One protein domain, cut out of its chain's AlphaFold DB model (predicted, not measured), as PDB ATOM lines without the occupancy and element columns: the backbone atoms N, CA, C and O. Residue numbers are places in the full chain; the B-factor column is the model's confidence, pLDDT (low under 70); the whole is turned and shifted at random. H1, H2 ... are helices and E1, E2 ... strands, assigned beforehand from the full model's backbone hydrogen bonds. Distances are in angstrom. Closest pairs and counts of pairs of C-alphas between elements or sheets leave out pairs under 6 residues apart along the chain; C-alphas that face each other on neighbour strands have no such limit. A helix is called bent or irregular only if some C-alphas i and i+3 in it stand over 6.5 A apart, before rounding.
ATOM      1  N   HIS A  15      24.988  27.805 -12.697       90.62
ATOM      2  CA  HIS A  15      24.879  26.462 -12.102       90.62
ATOM      3  C   HIS A  15      25.576  26.289 -10.745       90.62
ATOM      4  O   HIS A  15      25.186  25.423  -9.967       90.62
ATOM      5  N   ILE A  16      26.584  27.109 -10.430       90.38
ATOM      6  CA  ILE A  16      27.261  27.062  -9.131       90.38
ATOM      7  C   ILE A  16      26.302  27.324  -7.961       90.38
ATOM      8  O   ILE A  16      26.507  26.788  -6.876       90.38
ATOM      9  N   PHE A  17      25.238  28.108  -8.166       94.00
ATOM     10  CA  PHE A  17      24.276  28.436  -7.112       94.00
ATOM     11  C   PHE A  17      23.370  27.258  -6.731       94.00
ATOM     12  O   PHE A  17      22.776  27.273  -5.657       94.00
ATOM     13  N   THR A  18      23.327  26.212  -7.558       93.12
ATOM     14  CA  THR A  18      22.596  24.962  -7.305       93.12
ATOM     15  C   THR A  18      23.535  23.758  -7.166       93.12
ATOM     16  O   THR A  18      23.099  22.620  -7.312       93.12
ATOM     17  N   ALA A  19      24.839  23.986  -6.965       90.56
ATOM     18  CA  ALA A  19      25.871  22.945  -7.006       90.56
ATOM     19  C   ALA A  19      26.176  22.300  -5.639       90.56
ATOM     20  O   ALA A  19      27.207  21.645  -5.487       90.56
ATOM     21  N   LEU A  20      25.320  22.494  -4.632       92.25
ATOM     22  CA  LEU A  20      25.475  21.821  -3.344       92.25
ATOM     23  C   LEU A  20      25.348  20.302  -3.527       92.25
ATOM     24  O   LEU A  20      24.334  19.810  -4.018       92.25
ATOM     25  N   ALA A  21      26.372  19.557  -3.108       91.38
ATOM     26  CA  ALA A  21      26.340  18.102  -3.148       91.38
ATOM     27  C   ALA A  21      25.255  17.560  -2.202       91.38
ATOM     28  O   ALA A  21      25.210  17.928  -1.026       91.38
ATOM     29  N   GLN A  22      24.410  16.658  -2.704       91.25
ATOM     30  CA  GLN A  22      23.293  16.093  -1.941       91.25
ATOM     31  C   GLN A  22      23.765  15.339  -0.687       91.25
ATOM     32  O   GLN A  22      23.163  15.471   0.379       91.25
ATOM     33  N   ASP A  23      24.862  14.586  -0.796       91.50
ATOM     34  CA  ASP A  23      25.446  13.862   0.336       91.50
ATOM     35  C   ASP A  23      25.958  14.821   1.419       91.50
ATOM     36  O   ASP A  23      25.800  14.547   2.611       91.50
ATOM     37  N   PHE A  24      26.515  15.972   1.022       93.31
ATOM     38  CA  PHE A  24      26.932  16.992   1.979       93.31
ATOM     39  C   PHE A  24      25.739  17.664   2.651       93.31
ATOM     40  O   PHE A  24      25.786  17.872   3.858       93.31
ATOM     41  N   ASP A  25      24.662  17.956   1.914       95.94
ATOM     42  CA  ASP A  25      23.431  18.499   2.503       95.94
ATOM     43  C   ASP A  25      22.872  17.561   3.582       95.94
ATOM     44  O   ASP A  25      22.612  17.980   4.712       95.94
ATOM     45  N   ALA A  26      22.786  16.262   3.274       95.25
ATOM     46  CA  ALA A  26      22.334  15.247   4.220       95.25
ATOM     47  C   ALA A  26      23.258  15.135   5.446       95.25
ATOM     48  O   ALA A  26      22.778  15.073   6.584       95.25
ATOM     49  N   PHE A  27      24.578  15.133   5.232       95.38
ATOM     50  CA  PHE A  27      25.569  15.114   6.307       95.38
ATOM     51  C   PHE A  27      25.457  16.351   7.207       95.38
ATOM     52  O   PHE A  27      25.318  16.219   8.425       95.38
ATOM     53  N   ALA A  28      25.489  17.545   6.615       97.12
ATOM     54  CA  ALA A  28      25.494  18.811   7.332       97.12
ATOM     55  C   ALA A  28      24.185  19.023   8.102       97.12
ATOM     56  O   ALA A  28      24.226  19.410   9.268       97.12
ATOM     57  N   ALA A  29      23.033  18.669   7.523       97.88
ATOM     58  CA  ALA A  29      21.751  18.700   8.226       97.88
ATOM     59  C   ALA A  29      21.727  17.738   9.427       97.88
ATOM     60  O   ALA A  29      21.291  18.100  10.526       97.88
ATOM     61  N   ALA A  30      22.248  16.518   9.261       97.88
ATOM     62  CA  ALA A  30      22.346  15.557  10.354       97.88
ATOM     63  C   ALA A  30      23.296  16.040  11.467       97.88
ATOM     64  O   ALA A  30      22.967  15.890  12.649       97.88
ATOM     65  N   ALA A  31      24.437  16.633  11.118       97.50
ATOM     66  CA  ALA A  31      25.386  17.205  12.070       97.50
ATOM     67  C   ALA A  31      24.773  18.401  12.825       97.50
ATOM     68  O   ALA A  31      24.743  18.402  14.059       97.50
ATOM     69  N   ALA A  32      24.176  19.350  12.099       97.62
ATOM     70  CA  ALA A  32      23.514  20.525  12.662       97.62
ATOM     71  C   ALA A  32      22.374  20.145  13.619       97.62
ATOM     72  O   ALA A  32      22.280  20.686  14.721       97.62
ATOM     73  N   SER A  33      21.563  19.133  13.277       97.50
ATOM     74  CA  SER A  33      20.492  18.629  14.159       97.50
ATOM     75  C   SER A  33      20.990  18.075  15.505       97.50
ATOM     76  O   SER A  33      20.206  17.916  16.439       97.50
ATOM     77  N   ARG A  34      22.294  17.786  15.615       97.69
ATOM     78  CA  ARG A  34      22.972  17.305  16.831       97.69
ATOM     79  C   ARG A  34      23.781  18.401  17.531       97.69
ATOM     80  O   ARG A  34      24.515  18.103  18.467       97.69
ATOM     81  N   GLY A  35      23.642  19.656  17.100       96.56
ATOM     82  CA  GLY A  35      24.340  20.802  17.681       96.56
ATOM     83  C   GLY A  35      25.779  20.983  17.196       96.56
ATOM     84  O   GLY A  35      26.514  21.772  17.788       96.56
ATOM     85  N   VAL A  36      26.194  20.279  16.135       97.81
ATOM     86  CA  VAL A  36      27.482  20.539  15.479       97.81
ATOM     87  C   VAL A  36      27.346  21.801  14.634       97.81
ATOM     88  O   VAL A  36      26.470  21.878  13.776       97.81
ATOM     89  N   ARG A  37      28.211  22.786  14.882       98.12
ATOM     90  CA  ARG A  37      28.246  24.044  14.127       98.12
ATOM     91  C   ARG A  37      28.958  23.837  12.793       98.12
ATOM     92  O   ARG A  37      29.976  23.148  12.745       98.12
ATOM     93  N   ILE A  38      28.444  24.445  11.731       98.25
ATOM     94  CA  ILE A  38      28.991  24.338  10.378       98.25
ATOM     95  C   ILE A  38      29.622  25.671   9.991       98.25
ATOM     96  O   ILE A  38      28.951  26.698   9.917       98.25
ATOM     97  N   ALA A  39      30.921  25.657   9.706       98.31
ATOM     98  CA  ALA A  39      31.659  26.828   9.252       98.31
ATOM     99  C   ALA A  39      32.295  26.573   7.888       98.31
ATOM    100  O   ALA A  39      32.792  25.482   7.618       98.31
ATOM    101  N   VAL A  40      32.317  27.596   7.034       97.44
ATOM    102  CA  VAL A  40      32.977  27.526   5.726       97.44
ATOM    103  C   VAL A  40      34.307  28.264   5.782       97.44
ATOM    104  O   VAL A  40      34.349  29.466   6.045       97.44
ATOM    105  N   VAL A  41      35.395  27.560   5.472       96.00
ATOM    106  CA  VAL A  41      36.744  28.127   5.360       96.00
ATOM    107  C   VAL A  41      37.199  28.115   3.902       96.00
ATOM    108  O   VAL A  41      37.465  27.073   3.309       96.00
ATOM    109  N   THR A  42      37.306  29.282   3.274       93.56
ATOM    110  CA  THR A  42      37.537  29.377   1.825       93.56
ATOM    111  C   THR A  42      38.561  30.443   1.454       93.56
ATOM    112  O   THR A  42      38.826  31.382   2.200       93.56
ATOM    113  N   PHE A  43      39.140  30.285   0.266       94.00
ATOM    114  CA  PHE A  43      40.015  31.262  -0.384       94.00
ATOM    115  C   PHE A  43      39.235  32.210  -1.320       94.00
ATOM    116  O   PHE A  43      39.813  32.870  -2.178       94.00
ATOM    117  N   GLY A  44      37.908  32.274  -1.181       93.56
ATOM    118  CA  GLY A  44      37.023  33.172  -1.929       93.56
ATOM    119  C   GLY A  44      36.910  34.571  -1.328       93.56
ATOM    120  O   GLY A  44      35.830  34.945  -0.891       93.56
ATOM    121  N   ASP A  45      38.001  35.326  -1.260       95.25
ATOM    122  CA  ASP A  45      38.036  36.613  -0.550       95.25
ATOM    123  C   ASP A  45      37.339  37.769  -1.300       95.25
ATOM    124  O   ASP A  45      37.736  38.099  -2.428       95.25
ATOM    125  N   PRO A  46      36.348  38.448  -0.687       94.75
ATOM    126  CA  PRO A  46      35.693  39.611  -1.285       94.75
ATOM    127  C   PRO A  46      36.636  40.783  -1.600       94.75
ATOM    128  O   PRO A  46      36.398  41.492  -2.574       94.75
ATOM    129  N   LYS A  47      37.726  40.980  -0.839       92.00
ATOM    130  CA  LYS A  47      38.677  42.101  -0.999       92.00
ATOM    131  C   LYS A  47      39.289  42.167  -2.402       92.00
ATOM    132  O   LYS A  47      39.590  43.253  -2.888       92.00
ATOM    133  N   GLY A  48      39.485  41.016  -3.046       86.69
ATOM    134  CA  GLY A  48      40.043  40.907  -4.400       86.69
ATOM    135  C   GLY A  48      39.012  40.580  -5.480       86.69
ATOM    136  O   GLY A  48      39.400  40.263  -6.604       86.69
ATOM    137  N   THR A  49      37.719  40.591  -5.148       90.38
ATOM    138  CA  THR A  49      36.667  40.106  -6.045       90.38
ATOM    139  C   THR A  49      36.104  41.247  -6.907       90.38
ATOM    140  O   THR A  49      35.694  42.274  -6.366       90.38
ATOM    141  N   PRO A  50      36.069  41.092  -8.247       89.81
ATOM    142  CA  PRO A  50      35.386  42.021  -9.149       89.81
ATOM    143  C   PRO A  50      33.913  42.252  -8.783       89.81
ATOM    144  O   PRO A  50      33.240  41.344  -8.305       89.81
ATOM    145  N   SER A  51      33.385  43.449  -9.055       89.12
ATOM    146  CA  SER A  51      32.020  43.840  -8.661       89.12
ATOM    147  C   SER A  51      30.897  43.045  -9.337       89.12
ATOM    148  O   SER A  51      29.770  43.064  -8.861       89.12
ATOM    149  N   ASP A  52      31.180  42.381 -10.456       92.12
ATOM    150  CA  ASP A  52      30.264  41.503 -11.194       92.12
ATOM    151  C   ASP A  52      30.311  40.045 -10.700       92.12
ATOM    152  O   ASP A  52      29.793  39.132 -11.352       92.12
ATOM    153  N   ARG A  53      30.972  39.799  -9.563       94.50
ATOM    154  CA  ARG A  53      31.161  38.468  -8.992       94.50
ATOM    155  C   ARG A  53      30.805  38.439  -7.512       94.50
ATOM    156  O   ARG A  53      31.077  39.370  -6.762       94.50
ATOM    157  N   LEU A  54      30.257  37.309  -7.082       95.69
ATOM    158  CA  LEU A  54      30.050  36.988  -5.676       95.69
ATOM    159  C   LEU A  54      31.219  36.158  -5.156       95.69
ATOM    160  O   LEU A  54      31.718  35.270  -5.848       95.69
ATOM    161  N   ALA A  55      31.618  36.422  -3.917       96.00
ATOM    162  CA  ALA A  55      32.626  35.666  -3.186       96.00
ATOM    163  C   ALA A  55      32.281  35.633  -1.690       96.00
ATOM    164  O   ALA A  55      31.327  36.279  -1.241       96.00
ATOM    165  N   GLY A  56      33.053  34.862  -0.930       96.00
ATOM    166  CA  GLY A  56      32.932  34.736   0.517       96.00
ATOM    167  C   GLY A  56      31.519  34.392   0.972       96.00
ATOM    168  O   GLY A  56      30.845  33.551   0.374       96.00
ATOM    169  N   GLU A  57      31.066  35.054   2.033       97.06
ATOM    170  CA  GLU A  57      29.756  34.783   2.622       97.06
ATOM    171  C   GLU A  57      28.601  35.015   1.641       97.06
ATOM    172  O   GLU A  57      27.690  34.194   1.573       97.06
ATOM    173  N   ALA A  58      28.654  36.069   0.822       96.75
ATOM    174  CA  ALA A  58      27.589  36.364  -0.136       96.75
ATOM    175  C   ALA A  58      27.386  35.220  -1.145       96.75
ATOM    176  O   ALA A  58      26.248  34.866  -1.464       96.75
ATOM    177  N   LEU A  59      28.482  34.608  -1.606       96.38
ATOM    178  CA  LEU A  59      28.425  33.434  -2.473       96.38
ATOM    179  C   LEU A  59      27.867  32.216  -1.727       96.38
ATOM    180  O   LEU A  59      26.922  31.601  -2.210       96.38
ATOM    181  N   VAL A  60      28.401  31.899  -0.542       96.56
ATOM    182  CA  VAL A  60      27.959  30.743   0.262       96.56
ATOM    183  C   VAL A  60      26.459  30.816   0.547       96.56
ATOM    184  O   VAL A  60      25.724  29.876   0.250       96.56
ATOM    185  N   ARG A  61      25.972  31.958   1.045       97.31
ATOM    186  CA  ARG A  61      24.552  32.161   1.373       97.31
ATOM    187  C   ARG A  61      23.654  32.019   0.147       97.31
ATOM    188  O   ARG A  61      22.537  31.515   0.253       97.31
ATOM    189  N   ARG A  62      24.123  32.463  -1.021       96.12
ATOM    190  CA  ARG A  62      23.390  32.294  -2.279       96.12
ATOM    191  C   ARG A  62      23.304  30.830  -2.693       96.12
ATOM    192  O   ARG A  62      22.205  30.395  -3.016       96.12
ATOM    193  N   VAL A  63      24.417  30.096  -2.639       96.06
ATOM    194  CA  VAL A  63      24.449  28.658  -2.953       96.06
ATOM    195  C   VAL A  63      23.485  27.890  -2.052       96.06
ATOM    196  O   VAL A  63      22.659  27.141  -2.561       96.06
ATOM    197  N   LEU A  64      23.517  28.120  -0.734       97.19
ATOM    198  CA  LEU A  64      22.613  27.441   0.205       97.19
ATOM    199  C   LEU A  64      21.139  27.725  -0.106       97.19
ATOM    200  O   LEU A  64      20.322  26.809  -0.153       97.19
ATOM    201  N   ARG A  65      20.799  28.993  -0.368       97.12
ATOM    202  CA  ARG A  65      19.426  29.398  -0.688       97.12
ATOM    203  C   ARG A  65      18.930  28.781  -1.995       97.12
ATOM    204  O   ARG A  65      17.814  28.277  -2.037       97.12
ATOM    205  N   GLU A  66      19.718  28.863  -3.063       96.69
ATOM    206  CA  GLU A  66      19.303  28.405  -4.398       96.69
ATOM    207  C   GLU A  66      19.380  26.883  -4.550       96.69
ATOM    208  O   GLU A  66      18.598  26.312  -5.305       96.69
ATOM    209  N   SER A  67      20.223  26.217  -3.759       95.88
ATOM    210  CA  SER A  67      20.232  24.755  -3.634       95.88
ATOM    211  C   SER A  67      19.148  24.214  -2.691       95.88
ATOM    212  O   SER A  67      19.049  23.003  -2.536       95.88
ATOM    213  N   ALA A  68      18.350  25.085  -2.057       97.19
ATOM    214  CA  ALA A  68      17.365  24.717  -1.035       97.19
ATOM    215  C   ALA A  68      17.959  23.835   0.085       97.19
ATOM    216  O   ALA A  68      17.375  22.818   0.456       97.19
ATOM    217  N   ALA A  69      19.127  24.235   0.602       97.62
ATOM    218  CA  ALA A  69      19.867  23.493   1.617       97.62
ATOM    219  C   ALA A  69      19.033  23.227   2.883       97.62
ATOM    220  O   ALA A  69      18.277  24.083   3.351       97.62
ATOM    221  N   SER A  70      19.228  22.048   3.470       97.94
ATOM    222  CA  SER A  70      18.543  21.559   4.673       97.94
ATOM    223  C   SER A  70      19.252  21.955   5.977       97.94
ATOM    224  O   SER A  70      18.884  21.491   7.059       97.94
ATOM    225  N   PHE A  71      20.284  22.793   5.888       97.81
ATOM    226  CA  PHE A  71      21.094  23.298   6.996       97.81
ATOM    227  C   PHE A  71      21.476  24.766   6.755       97.81
ATOM    228  O   PHE A  71      21.266  25.302   5.667       97.81
ATOM    229  N   ASP A  72      22.061  25.408   7.765       97.19
ATOM    230  CA  ASP A  72      22.650  26.742   7.638       97.19
ATOM    231  C   ASP A  72      24.125  26.729   8.062       97.19
ATOM    232  O   ASP A  72      24.590  25.809   8.734       97.19
ATOM    233  N   VAL A  73      24.862  27.756   7.646       97.56
ATOM    234  CA  VAL A  73      26.266  27.970   8.008       97.56
ATOM    235  C   VAL A  73      26.360  29.025   9.109       97.56
ATOM    236  O   VAL A  73      25.890  30.154   8.955       97.56
ATOM    237  N   ASP A  74      27.024  28.687  10.208       98.31
ATOM    238  CA  ASP A  74      27.190  29.557  11.373       98.31
ATOM    239  C   ASP A  74      28.220  30.672  11.136       98.31
ATOM    240  O   ASP A  74      28.095  31.764  11.689       98.31
ATOM    241  N   ALA A  75      29.249  30.413  10.322       98.12
ATOM    242  CA  ALA A  75      30.272  31.402   9.980       98.12
ATOM    243  C   ALA A  75      30.960  31.108   8.642       98.12
ATOM    244  O   ALA A  75      31.139  29.953   8.250       98.12
ATOM    245  N   VAL A  76      31.420  32.167   7.971       97.94
ATOM    246  CA  VAL A  76      32.237  32.070   6.758       97.94
ATOM    247  C   VAL A  76      33.536  32.846   6.949       97.94
ATOM    248  O   VAL A  76      33.530  34.061   7.123       97.94
ATOM    249  N   PHE A  77      34.662  32.148   6.855       97.44
ATOM    250  CA  PHE A  77      36.000  32.731   6.875       97.44
ATOM    251  C   PHE A  77      36.563  32.673   5.457       97.44
ATOM    252  O   PHE A  77      36.990  31.623   4.980       97.44
ATOM    253  N   ALA A  78      36.515  33.801   4.754       96.12
ATOM    254  CA  ALA A  78      36.843  33.888   3.337       96.12
ATOM    255  C   ALA A  78      38.064  34.780   3.112       96.12
ATOM    256  O   ALA A  78      37.941  35.908   2.648       96.12
ATOM    257  N   PHE A  79      39.243  34.272   3.466       95.56
ATOM    258  CA  PHE A  79      40.505  34.995   3.313       95.56
ATOM    259  C   PHE A  79      41.382  34.343   2.255       95.56
ATOM    260  O   PHE A  79      41.558  33.125   2.264       95.56
ATOM    261  N   TYR A  80      41.955  35.148   1.360       95.00
ATOM    262  CA  TYR A  80      42.842  34.668   0.306       95.00
ATOM    263  C   TYR A  80      44.291  35.075   0.603       95.00
ATOM    264  O   TYR A  80      44.614  36.258   0.472       95.00
ATOM    265  N   PRO A  81      45.191  34.135   0.967       94.88
ATOM    266  CA  PRO A  81      46.539  34.461   1.446       94.88
ATOM    267  C   PRO A  81      47.359  35.430   0.570       94.88
ATOM    268  O   PRO A  81      48.043  36.297   1.122       94.88
ATOM    269  N   PRO A  82      47.282  35.389  -0.778       94.88
ATOM    270  CA  PRO A  82      47.934  36.379  -1.641       94.88
ATOM    271  C   PRO A  82      47.554  37.845  -1.393       94.88
ATOM    272  O   PRO A  82      48.340  38.719  -1.749       94.88
ATOM    273  N   LEU A  83      46.399  38.127  -0.785       95.12
ATOM    274  CA  LEU A  83      45.950  39.487  -0.451       95.12
ATOM    275  C   LEU A  83      46.462  39.987   0.909       95.12
ATOM    276  O   LEU A  83      46.174  41.126   1.279       95.12
ATOM    277  N   TYR A  84      47.200  39.148   1.643       96.62
ATOM    278  CA  TYR A  84      47.693  39.417   2.998       96.62
ATOM    279  C   TYR A  84      49.197  39.172   3.090       96.62
ATOM    280  O   TYR A  84      49.686  38.374   3.892       96.62
ATOM    281  N   ARG A  85      49.941  39.837   2.201       96.31
ATOM    282  CA  ARG A  85      51.399  39.687   2.067       96.31
ATOM    283  C   ARG A  85      52.167  40.863   2.654       96.31
ATOM    284  O   ARG A  85      53.304  40.672   3.075       96.31
ATOM    285  N   GLN A  86      51.567  42.053   2.676       97.50
ATOM    286  CA  GLN A  86      52.190  43.251   3.229       97.50
ATOM    287  C   GLN A  86      51.750  43.480   4.680       97.50
ATOM    288  O   GLN A  86      50.632  43.100   5.035       97.50
ATOM    289  N   PRO A  87      52.588  44.125   5.515       97.62
ATOM    290  CA  PRO A  87      52.250  44.429   6.905       97.62
ATOM    291  C   PRO A  87      50.901  45.125   7.084       97.62
ATOM    292  O   PRO A  87      50.164  44.778   8.002       97.62
ATOM    293  N   ASP A  88      50.561  46.051   6.190       97.44
ATOM    294  CA  ASP A  88      49.297  46.794   6.245       97.44
ATOM    295  C   ASP A  88      48.073  45.905   5.974       97.44
ATOM    296  O   ASP A  88      46.968  46.239   6.391       97.44
ATOM    297  N   ASP A  89      48.266  44.751   5.327       96.25
ATOM    298  CA  ASP A  89      47.202  43.785   5.073       96.25
ATOM    299  C   ASP A  89      47.067  42.759   6.204       96.25
ATOM    300  O   ASP A  89      45.951  42.454   6.618       96.25
ATOM    301  N   TYR A  90      48.181  42.197   6.695       97.06
ATOM    302  CA  TYR A  90      48.135  41.075   7.642       97.06
ATOM    303  C   TYR A  90      48.079  41.511   9.115       97.06
ATOM    304  O   TYR A  90      47.486  40.808   9.932       97.06
ATOM    305  N   LYS A  91      48.633  42.676   9.488       97.12
ATOM    306  CA  LYS A  91      48.585  43.151  10.884       97.12
ATOM    307  C   LYS A  91      47.160  43.404  11.391       97.12
ATOM    308  O   LYS A  91      46.890  43.030  12.529       97.12
ATOM    309  N   PRO A  92      46.225  43.970  10.596       96.00
ATOM    310  CA  PRO A  92      44.826  44.097  11.014       96.00
ATOM    311  C   PRO A  92      44.146  42.760  11.333       96.00
ATOM    312  O   PRO A  92      43.164  42.740  12.066       96.00
ATOM    313  N   LEU A  93      44.670  41.649  10.805       94.81
ATOM    314  CA  LEU A  93      44.191  40.296  11.093       94.81
ATOM    315  C   LEU A  93      44.806  39.688  12.366       94.81
ATOM    316  O   LEU A  93      44.472  38.560  12.728       94.81
ATOM    317  N   GLY A  94      45.705  40.417  13.037       95.25
ATOM    318  CA  GLY A  94      46.448  39.936  14.202       95.25
ATOM    319  C   GLY A  94      47.604  38.996  13.855       95.25
ATOM    320  O   GLY A  94      48.048  38.245  14.715       95.25
ATOM    321  N   LEU A  95      48.076  39.004  12.604       95.88
ATOM    322  CA  LEU A  95      49.212  38.193  12.171       95.88
ATOM    323  C   LEU A  95      50.541  38.943  12.354       95.88
ATOM    324  O   LEU A  95      50.631  40.144  12.091       95.88
ATOM    325  N   ASP A  96      51.599  38.210  12.704       95.62
ATOM    326  CA  ASP A  96      52.971  38.741  12.796       95.62
ATOM    327  C   ASP A  96      53.740  38.673  11.463       95.62
ATOM    328  O   ASP A  96      54.811  39.267  11.305       95.62
ATOM    329  N   GLY A  97      53.180  37.985  10.469       96.69
ATOM    330  CA  GLY A  97      53.743  37.833   9.134       96.69
ATOM    331  C   GLY A  97      52.667  37.554   8.082       96.69
ATOM    332  O   GLY A  97      51.479  37.527   8.406       96.69
ATOM    333  N   PRO A  98      53.066  37.342   6.815       97.56
ATOM    334  CA  PRO A  98      52.137  37.008   5.743       97.56
ATOM    335  C   PRO A  98      51.241  35.821   6.097       97.56
ATOM    336  O   PRO A  98      51.705  34.852   6.700       97.56
ATOM    337  N   MET A  99      49.983  35.870   5.658       96.88
ATOM    338  CA  MET A  99      49.047  34.765   5.866       96.88
ATOM    339  C   MET A  99      49.606  33.454   5.271       96.88
ATOM    340  O   MET A  99      50.072  33.464   4.121       96.88
ATOM    341  N   PRO A 100      49.568  32.333   6.018       93.38
ATOM    342  CA  PRO A 100      49.940  31.015   5.508       93.38
ATOM    343  C   PRO A 100      49.098  30.590   4.299       93.38
ATOM    344  O   PRO A 100      47.946  30.985   4.161       93.38
ATOM    345  N   TYR A 101      49.662  29.749   3.428       90.94
ATOM    346  CA  TYR A 101      48.966  29.229   2.238       90.94
ATOM    347  C   TYR A 101      48.095  27.989   2.506       90.94
ATOM    348  O   TYR A 101      47.501  27.455   1.575       90.94
ATOM    349  N   ASN A 102      48.018  27.540   3.756       90.88
ATOM    350  CA  ASN A 102      47.124  26.477   4.213       90.88
ATOM    351  C   ASN A 102      45.931  27.083   4.980       90.88
ATOM    352  O   ASN A 102      45.809  28.302   5.115       90.88
ATOM    353  N   LYS A 103      45.051  26.232   5.513       93.06
ATOM    354  CA  LYS A 103      43.868  26.656   6.283       93.06
ATOM    355  C   LYS A 103      44.152  27.020   7.744       93.06
ATOM    356  O   LYS A 103      43.199  27.315   8.455       93.06
ATOM    357  N   SER A 104      45.409  27.029   8.200       93.25
ATOM    358  CA  SER A 104      45.744  27.247   9.623       93.25
ATOM    359  C   SER A 104      45.114  28.522  10.190       93.25
ATOM    360  O   SER A 104      44.423  28.468  11.201       93.25
ATOM    361  N   TYR A 105      45.248  29.652   9.488       95.38
ATOM    362  CA  TYR A 105      44.630  30.914   9.903       95.38
ATOM    363  C   TYR A 105      43.101  30.814  10.004       95.38
ATOM    364  O   TYR A 105      42.508  31.253  10.988       95.38
ATOM    365  N   HIS A 106      42.449  30.220   9.002       96.44
ATOM    366  CA  HIS A 106      40.994  30.059   8.978       96.44
ATOM    367  C   HIS A 106      40.506  29.164  10.119       96.44
ATOM    368  O   HIS A 106      39.524  29.502  10.770       96.44
ATOM    369  N   ILE A 107      41.212  28.064  10.384       95.94
ATOM    370  CA  ILE A 107      40.941  27.151  11.498       95.94
ATOM    371  C   ILE A 107      41.087  27.885  12.835       95.94
ATOM    372  O   ILE A 107      40.188  27.791  13.664       95.94
ATOM    373  N   THR A 108      42.137  28.692  13.030       95.62
ATOM    374  CA  THR A 108      42.266  29.519  14.242       95.62
ATOM    375  C   THR A 108      41.051  30.429  14.423       95.62
ATOM    376  O   THR A 108      40.532  30.545  15.529       95.62
ATOM    377  N   LYS A 109      40.522  31.018  13.342       97.44
ATOM    378  CA  LYS A 109      39.298  31.831  13.421       97.44
ATOM    379  C   LYS A 109      38.046  31.024  13.759       97.44
ATOM    380  O   LYS A 109      37.206  31.522  14.503       97.44
ATOM    381  N   VAL A 110      37.941  29.780  13.292       97.69
ATOM    382  CA  VAL A 110      36.882  28.843  13.717       97.69
ATOM    383  C   VAL A 110      36.988  28.572  15.223       97.69
ATOM    384  O   VAL A 110      35.995  28.706  15.938       97.69
ATOM    385  N   GLN A 111      38.185  28.256  15.720       97.19
ATOM    386  CA  GLN A 111      38.428  27.990  17.141       97.19
ATOM    387  C   GLN A 111      38.083  29.200  18.018       97.19
ATOM    388  O   GLN A 111      37.337  29.061  18.986       97.19
ATOM    389  N   GLU A 112      38.560  30.393  17.644       97.06
ATOM    390  CA  GLU A 112      38.264  31.657  18.332       97.06
ATOM    391  C   GLU A 112      36.757  31.952  18.360       97.06
ATOM    392  O   GLU A 112      36.208  32.271  19.415       97.06
ATOM    393  N   GLN A 113      36.078  31.829  17.215       97.62
ATOM    394  CA  GLN A 113      34.657  32.159  17.078       97.62
ATOM    395  C   GLN A 113      33.760  31.221  17.888       97.62
ATOM    396  O   GLN A 113      32.752  31.654  18.449       97.62
ATOM    397  N   PHE A 114      34.081  29.927  17.916       97.25
ATOM    398  CA  PHE A 114      33.198  28.921  18.500       97.25
ATOM    399  C   PHE A 114      33.628  28.423  19.877       97.25
ATOM    400  O   PHE A 114      32.820  27.754  20.533       97.25
ATOM    401  N   GLY A 115      34.828  28.796  20.329       97.44
ATOM    402  CA  GLY A 115      35.401  28.368  21.601       97.44
ATOM    403  C   GLY A 115      35.722  26.876  21.616       97.44
ATOM    404  O   GLY A 115      35.441  26.222  22.616       97.44
ATOM    405  N   VAL A 116      36.241  26.351  20.503       96.56
ATOM    406  CA  VAL A 116      36.551  24.923  20.314       96.56
ATOM    407  C   VAL A 116      38.051  24.695  20.169       96.56
ATOM    408  O   VAL A 116      38.782  25.571  19.698       96.56
TER     409      VAL A 116
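AT A GLANCE: This is residues 15 to 116 of the 158 residues of the protein "p36 protein, putative" of Eimeria praecox (UniProt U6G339). A short parallel pair of strands, E1 and E3, forms the middle of a flat, rather spread model, with helix H3 over one side of the pair and helix H5 over the other. H2 and H4 sit far out at opposite ends of the long axis, while the small H1 packs on H3. The printed part has 102 residues with five named helices and three named strands, in the order H1, H2, E1, E2, H3, E3, H4, H5; the two-strand sheet has the order E1, E3, and the class is mostly helix. It is only just compact, close to loose, with a radius of gyration of the C-alphas of 15.0 A and spans of 41 by 36 by 17 A.

HOW THE PARTS SIT: H1, residues 15 to 18, touches H3, residues 56 to 66; their closest C-alphas, those of Phe 17 and Val 63, are 4.2 A apart. H2, residues 22 to 32, touches no helix and is apart from H3. E1, residues 39 to 42, and E3, residues 75 to 78, are parallel neighbours, with 6 degrees between their directions. N 40 and O 75 are 2.9 A apart and N 77 and O 40 are 2.8 A apart, both within hydrogen-bond range. E2, residues 53 to 55, pairs with no named strand, and it and H3 meet only through their link. The closest C-alphas of H3 and E3, those of Gly 56 and Ala 78, are 4.9 A apart. H4, residues 87 to 93, touches no helix and is apart from E1. H5, residues 104 to 114, has its closest C-alpha pair with E1 at Val 41 and His 106, 5.9 A. Its closest pair with E3 is Phe 77 and His 106, whose C-alphas are 6.0 A apart. In H2, H3 and H5 every O i to N i+4 pair is within hydrogen-bond range; in H4 it is 1 of 3, beside 1 of 4 O i to N i+3 pairs, and H1 is too short for an O i to N i+4 pair.

IN THESE COORDINATES: H1 begins at C-alpha 15, (24.879, 26.462, -12.102). H2 is 15.3 A long, H3 15.8 A and H5 15.5 A from first to last C-alpha. E1 is 9.8 A long and E3 9.7 A, with C-alpha 75 at (30.272, 31.402, 9.980). H4 is 10.0 A long and is neither bent nor irregular, but only just: C-alphas 89 and 92 are 6.4 A apart. H5 ends at C-alpha 114, (33.198, 28.921, 18.500).

THE WHOLE: The two C-alphas farthest apart, those of Ala 26 and Pro 87, are 41.9 A apart. The printed part has no cut, and none of its links is long. The mean pLDDT of the printed part is 95.5, and no printed residue is under 70.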